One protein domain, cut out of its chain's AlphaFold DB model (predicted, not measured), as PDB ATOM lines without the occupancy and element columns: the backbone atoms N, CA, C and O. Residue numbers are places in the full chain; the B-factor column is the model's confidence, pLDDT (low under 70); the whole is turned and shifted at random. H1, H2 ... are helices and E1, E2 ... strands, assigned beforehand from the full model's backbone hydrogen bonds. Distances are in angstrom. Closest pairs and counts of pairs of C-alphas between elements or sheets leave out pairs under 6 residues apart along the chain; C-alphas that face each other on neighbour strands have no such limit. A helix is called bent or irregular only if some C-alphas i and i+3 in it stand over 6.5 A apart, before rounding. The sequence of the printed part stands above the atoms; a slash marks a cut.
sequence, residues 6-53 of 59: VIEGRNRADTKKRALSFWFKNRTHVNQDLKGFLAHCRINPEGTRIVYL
ATOM      1  N   VAL A   6     189.876 161.811 143.394       95.06
ATOM      2  CA  VAL A   6     191.271 161.602 143.011       95.06
ATOM      3  C   VAL A   6     191.568 160.107 142.971       95.06
ATOM      4  O   VAL A   6     191.321 159.385 143.933       95.06
ATOM      5  N   ILE A   7     192.106 159.647 141.845       95.62
ATOM      6  CA  ILE A   7     192.499 158.261 141.607       95.62
ATOM      7  C   ILE A   7     193.995 158.245 141.316       95.62
ATOM      8  O   ILE A   7     194.433 158.757 140.286       95.62
ATOM      9  N   GLU A   8     194.773 157.639 142.207       95.88
ATOM     10  CA  GLU A   8     196.233 157.560 142.089       95.88
ATOM     11  C   GLU A   8     196.690 156.134 141.794       95.88
ATOM     12  O   GLU A   8     196.148 155.158 142.328       95.88
ATOM     13  N   GLY A   9     197.694 156.022 140.933       94.69
ATOM     14  CA  GLY A   9     198.319 154.779 140.519       94.69
ATOM     15  C   GLY A   9     199.826 154.932 140.338       94.69
ATOM     16  O   GLY A   9     200.375 156.029 140.302       94.69
ATOM     17  N   ARG A  10     200.513 153.795 140.223       93.56
ATOM     18  CA  ARG A  10     201.982 153.734 140.108       93.56
ATOM     19  C   ARG A  10     202.495 154.206 138.750       93.56
ATOM     20  O   ARG A  10     203.635 154.630 138.631       93.56
ATOM     21  N   ASN A  11     201.679 154.055 137.712       94.31
ATOM     22  CA  ASN A  11     201.988 154.424 136.337       94.31
ATOM     23  C   ASN A  11     200.688 154.615 135.545       94.31
ATOM     24  O   ASN A  11     199.611 154.229 135.998       94.31
ATOM     25  N   ARG A  12     200.788 155.137 134.319       93.31
ATOM     26  CA  ARG A  12     199.632 155.418 133.449       93.31
ATOM     27  C   ARG A  12     198.686 154.233 133.241       93.31
ATOM     28  O   ARG A  12     197.476 154.439 133.163       93.31
ATOM     29  N   ALA A  13     199.208 153.014 133.129       94.62
ATOM     30  CA  ALA A  13     198.385 151.822 132.932       94.62
ATOM     31  C   ALA A  13     197.624 151.439 134.214       94.62
ATOM     32  O   ALA A  13     196.417 151.198 134.160       94.62
ATOM     33  N   ASP A  14     198.299 151.455 135.366       95.56
ATOM     34  CA  ASP A  14     197.699 151.213 136.682       95.56
ATOM     35  C   ASP A  14     196.633 152.266 137.011       95.56
ATOM     36  O   ASP A  14     195.502 151.915 137.341       95.56
ATOM     37  N   THR A  15     196.934 153.552 136.819       96.25
ATOM     38  CA  THR A  15     195.988 154.649 137.082       96.25
ATOM     39  C   THR A  15     194.725 154.516 136.230       96.25
ATOM     40  O   THR A  15     193.613 154.636 136.743       96.25
ATOM     41  N   LYS A  16     194.860 154.180 134.938       94.19
ATOM     42  CA  LYS A  16     193.707 153.902 134.063       94.19
ATOM     43  C   LYS A  16     192.906 152.687 134.530       94.19
ATOM     44  O   LYS A  16     191.681 152.752 134.573       94.19
ATOM     45  N   LYS A  17     193.575 151.594 134.913       96.31
ATOM     46  CA  LYS A  17     192.913 150.391 135.444       96.31
ATOM     47  C   LYS A  17     192.129 150.704 136.721       96.31
ATOM     48  O   LYS A  17     190.999 150.242 136.873       96.31
ATOM     49  N   ARG A  18     192.695 151.520 137.611       96.50
ATOM     50  CA  ARG A  18     192.033 151.989 138.836       96.50
ATOM     51  C   ARG A  18     190.828 152.868 138.530       96.50
ATOM     52  O   ARG A  18     189.784 152.662 139.138       96.50
ATOM     53  N   ALA A  19     190.931 153.771 137.554       95.12
ATOM     54  CA  ALA A  19     189.803 154.598 137.131       95.12
ATOM     55  C   ALA A  19     188.657 153.767 136.537       95.12
ATOM     56  O   ALA A  19     187.500 153.974 136.894       95.12
ATOM     57  N   LEU A  20     188.975 152.765 135.715       95.31
ATOM     58  CA  LEU A  20     187.984 151.809 135.218       95.31
ATOM     59  C   LEU A  20     187.340 151.023 136.365       95.31
ATOM     60  O   LEU A  20     186.119 150.925 136.431       95.31
ATOM     61  N   SER A  21     188.141 150.503 137.299       96.00
ATOM     62  CA  SER A  21     187.630 149.781 138.469       96.00
ATOM     63  C   SER A  21     186.715 150.656 139.329       96.00
ATOM     64  O   SER A  21     185.665 150.189 139.770       96.00
ATOM     65  N   PHE A  22     187.073 151.929 139.519       94.25
ATOM     66  CA  PHE A  22     186.233 152.911 140.193       94.25
ATOM     67  C   PHE A  22     184.888 153.075 139.474       94.25
ATOM     68  O   PHE A  22     183.849 152.956 140.122       94.25
ATOM     69  N   TRP A  23     184.892 153.282 138.154       94.06
ATOM     70  CA  TRP A  23     183.658 153.423 137.378       94.06
ATOM     71  C   TRP A  23     182.776 152.174 137.473       94.06
ATOM     72  O   TRP A  23     181.602 152.293 137.801       94.06
ATOM     73  N   PHE A  24     183.334 150.971 137.299       94.12
ATOM     74  CA  PHE A  24     182.566 149.724 137.410       94.12
ATOM     75  C   PHE A  24     181.921 149.549 138.790       94.12
ATOM     76  O   PHE A  24     180.756 149.163 138.873       94.12
ATOM     77  N   LYS A  25     182.656 149.861 139.866       94.06
ATOM     78  CA  LYS A  25     182.156 149.765 141.248       94.06
ATOM     79  C   LYS A  25     181.086 150.807 141.573       94.06
ATOM     80  O   LYS A  25     180.214 150.533 142.384       94.06
ATOM     81  N   ASN A  26     181.148 151.980 140.945       90.88
ATOM     82  CA  ASN A  26     180.283 153.121 141.254       90.88
ATOM     83  C   ASN A  26     179.309 153.460 140.119       90.88
ATOM     84  O   ASN A  26     178.722 154.539 140.128       90.88
ATOM     85  N   ARG A  27     179.120 152.562 139.143       86.06
ATOM     86  CA  ARG A  27     178.332 152.823 137.925       86.06
ATOM     87  C   ARG A  27     176.923 153.349 138.219       86.06
ATOM     88  O   ARG A  27     176.443 154.233 137.524       86.06
ATOM     89  N   THR A  28     176.306 152.857 139.292       84.31
ATOM     90  CA  THR A  28     174.976 153.263 139.773       84.31
ATOM     91  C   THR A  28     174.945 154.687 140.331       84.31
ATOM     92  O   THR A  28     173.930 155.359 140.225       84.31
ATOM     93  N   HIS A  29     176.050 155.169 140.906       83.31
ATOM     94  CA  HIS A  29     176.161 156.500 141.523       83.31
ATOM     95  C   HIS A  29     176.706 157.568 140.574       83.31
ATOM     96  O   HIS A  29     176.481 158.765 140.769       83.31
ATOM     97  N   VAL A  30     177.484 157.127 139.588       83.12
ATOM     98  CA  VAL A  30     178.134 157.972 138.590       83.12
ATOM     99  C   VAL A  30     177.149 158.379 137.481       83.12
ATOM    100  O   VAL A  30     177.376 159.403 136.845       83.12
ATOM    101  N   ASN A  31     176.050 157.629 137.299       83.00
ATOM    102  CA  ASN A  31     174.939 157.905 136.374       83.00
ATOM    103  C   ASN A  31     175.376 158.351 134.964       83.00
ATOM    104  O   ASN A  31     174.766 159.223 134.354       83.00
ATOM    105  N   GLN A  32     176.479 157.791 134.462       87.38
ATOM    106  CA  GLN A  32     177.002 158.113 133.140       87.38
ATOM    107  C   GLN A  32     177.721 156.897 132.546       87.38
ATOM    108  O   GLN A  32     178.369 156.120 133.265       87.38
ATOM    109  N   ASP A  33     177.658 156.762 131.224       91.31
ATOM    110  CA  ASP A  33     178.402 155.742 130.493       91.31
ATOM    111  C   ASP A  33     179.912 155.930 130.618       91.31
ATOM    112  O   ASP A  33     180.420 157.016 130.916       91.31
ATOM    113  N   LEU A  34     180.665 154.872 130.314       90.56
ATOM    114  CA  LEU A  34     182.122 154.888 130.413       90.56
ATOM    115  C   LEU A  34     182.748 156.054 129.629       90.56
ATOM    116  O   LEU A  34     183.686 156.692 130.106       90.56
ATOM    117  N   LYS A  35     182.212 156.371 128.445       91.50
ATOM    118  CA  LYS A  35     182.685 157.493 127.624       91.50
ATOM    119  C   LYS A  35     182.499 158.841 128.331       91.50
ATOM    120  O   LYS A  35     183.424 159.650 128.309       91.50
ATOM    121  N   GLY A  36     181.350 159.057 128.975       91.50
ATOM    122  CA  GLY A  36     181.091 160.255 129.778       91.50
ATOM    123  C   GLY A  36     182.076 160.345 130.937       91.50
ATOM    124  O   GLY A  36     182.806 161.323 131.064       91.50
ATOM    125  N   PHE A  37     182.232 159.255 131.688       92.19
ATOM    126  CA  PHE A  37     183.167 159.204 132.810       92.19
ATOM    127  C   PHE A  37     184.594 159.571 132.405       92.19
ATOM    128  O   PHE A  37     185.239 160.383 133.071       92.19
ATOM    129  N   LEU A  38     185.072 159.026 131.286       92.00
ATOM    130  CA  LEU A  38     186.405 159.323 130.774       92.00
ATOM    131  C   LEU A  38     186.548 160.770 130.279       92.00
ATOM    132  O   LEU A  38     187.625 161.339 130.439       92.00
ATOM    133  N   ALA A  39     185.495 161.388 129.736       91.62
ATOM    134  CA  ALA A  39     185.513 162.801 129.344       91.62
ATOM    135  C   ALA A  39     185.665 163.746 130.553       91.62
ATOM    136  O   ALA A  39     186.300 164.797 130.450       91.62
ATOM    137  N   HIS A  40     185.148 163.335 131.714       91.88
ATOM    138  CA  HIS A  40     185.273 164.046 132.990       91.88
ATOM    139  C   HIS A  40     186.541 163.682 133.786       91.88
ATOM    140  O   HIS A  40     186.769 164.228 134.869       91.88
ATOM    141  N   CYS A  41     187.381 162.777 133.273       93.62
ATOM    142  CA  CYS A  41     188.659 162.408 133.878       93.62
ATOM    143  C   CYS A  41     189.801 163.269 133.324       93.62
ATOM    144  O   CYS A  41     190.058 163.308 132.122       93.62
ATOM    145  N   ARG A  42     190.561 163.906 134.215       94.56
ATOM    146  CA  ARG A  42     191.774 164.661 133.882       94.56
ATOM    147  C   ARG A  42     192.988 163.939 134.435       94.56
ATOM    148  O   ARG A  42     193.111 163.780 135.644       94.56
ATOM    149  N   ILE A  43     193.866 163.479 133.550       94.50
ATOM    150  CA  ILE A  43     195.109 162.802 133.929       94.50
ATOM    151  C   ILE A  43     196.254 163.813 134.024       94.50
ATOM    152  O   ILE A  43     196.362 164.703 133.179       94.50
ATOM    153  N   ASN A  44     197.105 163.684 135.039       94.31
ATOM    154  CA  ASN A  44     198.340 164.460 135.138       94.31
ATOM    155  C   ASN A  44     199.346 164.032 134.041       94.31
ATOM    156  O   ASN A  44     199.250 162.917 133.517       94.31
ATOM    157  N   PRO A  45     200.328 164.881 133.681       93.81
ATOM    158  CA  PRO A  45     201.318 164.553 132.648       93.81
ATOM    159  C   PRO A  45     202.110 163.269 132.945       93.81
ATOM    160  O   PRO A  45     202.402 162.505 132.028       93.81
ATOM    161  N   GLU A  46     202.377 162.978 134.219       92.06
ATOM    162  CA  GLU A  46     203.090 161.768 134.660       92.06
ATOM    163  C   GLU A  46     202.246 160.486 134.528       92.06
ATOM    164  O   GLU A  46     202.760 159.369 134.577       92.06
ATOM    165  N   GLY A  47     200.927 160.612 134.357       91.44
ATOM    166  CA  GLY A  47     200.010 159.480 134.254       91.44
ATOM    167  C   GLY A  47     199.724 158.758 135.574       91.44
ATOM    168  O   GLY A  47     199.032 157.743 135.574       91.44
ATOM    169  N   THR A  48     200.235 159.240 136.698       96.06
ATOM    170  CA  THR A  48     200.091 158.641 138.034       96.06
ATOM    171  C   THR A  48     198.816 159.072 138.757       96.06
ATOM    172  O   THR A  48     198.438 158.461 139.751       96.06
ATOM    173  N   ARG A  49     198.110 160.092 138.258       96.69
ATOM    174  CA  ARG A  49     196.932 160.664 138.914       96.69
ATOM    175  C   ARG A  49     195.846 161.032 137.912       96.69
ATOM    176  O   ARG A  49     196.104 161.727 136.933       96.69
ATOM    177  N   ILE A  50     194.619 160.599 138.185       96.81
ATOM    178  CA  ILE A  50     193.396 161.007 137.492       96.81
ATOM    179  C   ILE A  50     192.506 161.764 138.479       96.81
ATOM    180  O   ILE A  50     192.253 161.291 139.583       96.81
ATOM    181  N   VAL A  51     192.010 162.928 138.070       95.56
ATOM    182  CA  VAL A  51     190.967 163.677 138.773       95.56
ATOM    183  C   VAL A  51     189.669 163.514 137.997       95.56
ATOM    184  O   VAL A  51     189.577 163.941 136.848       95.56
ATOM    185  N   TYR A  52     188.677 162.881 138.612       92.94
ATOM    186  CA  TYR A  52     187.322 162.800 138.084       92.94
ATOM    187  C   TYR A  52     186.484 163.945 138.656       92.94
ATOM    188  O   TYR A  52     186.380 164.104 139.875       92.94
ATOM    189  N   LEU A  53     185.900 164.744 137.762       89.75
ATOM    190  CA  LEU A  53     185.015 165.861 138.087       89.75
ATOM    191  C   LEU A  53     183.561 165.447 137.814       89.75
ATOM    192  O   LEU A  53     183.114 165.566 136.672       89.75
TER     193      LEU A  53
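AT A GLANCE: This is residues 6 to 53 of the 59 residues of an uncharacterized protein of Deltaproteobacteria bacterium (UniProt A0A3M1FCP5). A small three-stranded sheet is covered on one face by one long helix, H1, running along its strands, while the short helix H2 folds back beyond H1 and only grazes the sheet. The printed part has 48 residues, with two named helices and three named strands in the order E1, H1, H2, E2, E3; the sheet's order is E1, E3, E2, antiparallel throughout. The class is mixed, and the whole is compact, with a radius of gyration of the C-alphas of 10.0 A, yet elongated, spanning 29 by 17 by 15 A.

HOW THE PARTS SIT: The inner strand E3, residues 49 to 52, has E1, residues 6 to 8, and E2, residues 41 to 43, as its antiparallel neighbours. N 7 and O 50 are 2.8 A apart, within hydrogen-bond range, as are N 42 and O 51, also at 2.8 A. E2 and E3 form a hairpin. H1, residues 12 to 30, is on the sheet at a height of 9.2 A, giving two layers, a helix on one face of a sheet. H1 runs along the strands, at 21 degrees to E3 on the local plane; the closest C-alphas of H1 and E3 are those of Thr 15 and Arg 49, 6.4 A apart. H2, residues 34 to 39, only just touches H1, with 3 pairs of C-alphas within 8 A, the closest being the C-alphas of Trp 23 and Leu 34 at 7.3 A; H1 touches H2 with its residues 23 to 30 alone. Their tilt is steep, 64 degrees, opposite ways. E1, H1 and H2, and E2 form a split strand-helix-strand unit, two strands running the same way with E3 between them, and its crossover is right-handed. Every O i to N i+4 pair is within hydrogen-bond range in H2, and 13 of 15 in H1.

IN THESE COORDINATES: E1 begins at C-alpha 6, (191.271, 161.602, 143.011). H1 is 22.3 A long, with a kink of 50 degrees near residue 24, and is irregular: C-alphas 25 and 28 are 8.1 A apart. H2 is 8.7 A long. E3 is 9.9 A long and ends at C-alpha 52, (187.322, 162.800, 138.084).

THE WHOLE: The C-alphas farthest apart, those of Thr 28 and Glu 46, are 29.8 A apart. The printed part has no cut, and the four links between named elements are tight. The mean pLDDT of the printed part is 92.7, and no printed residue is under 70.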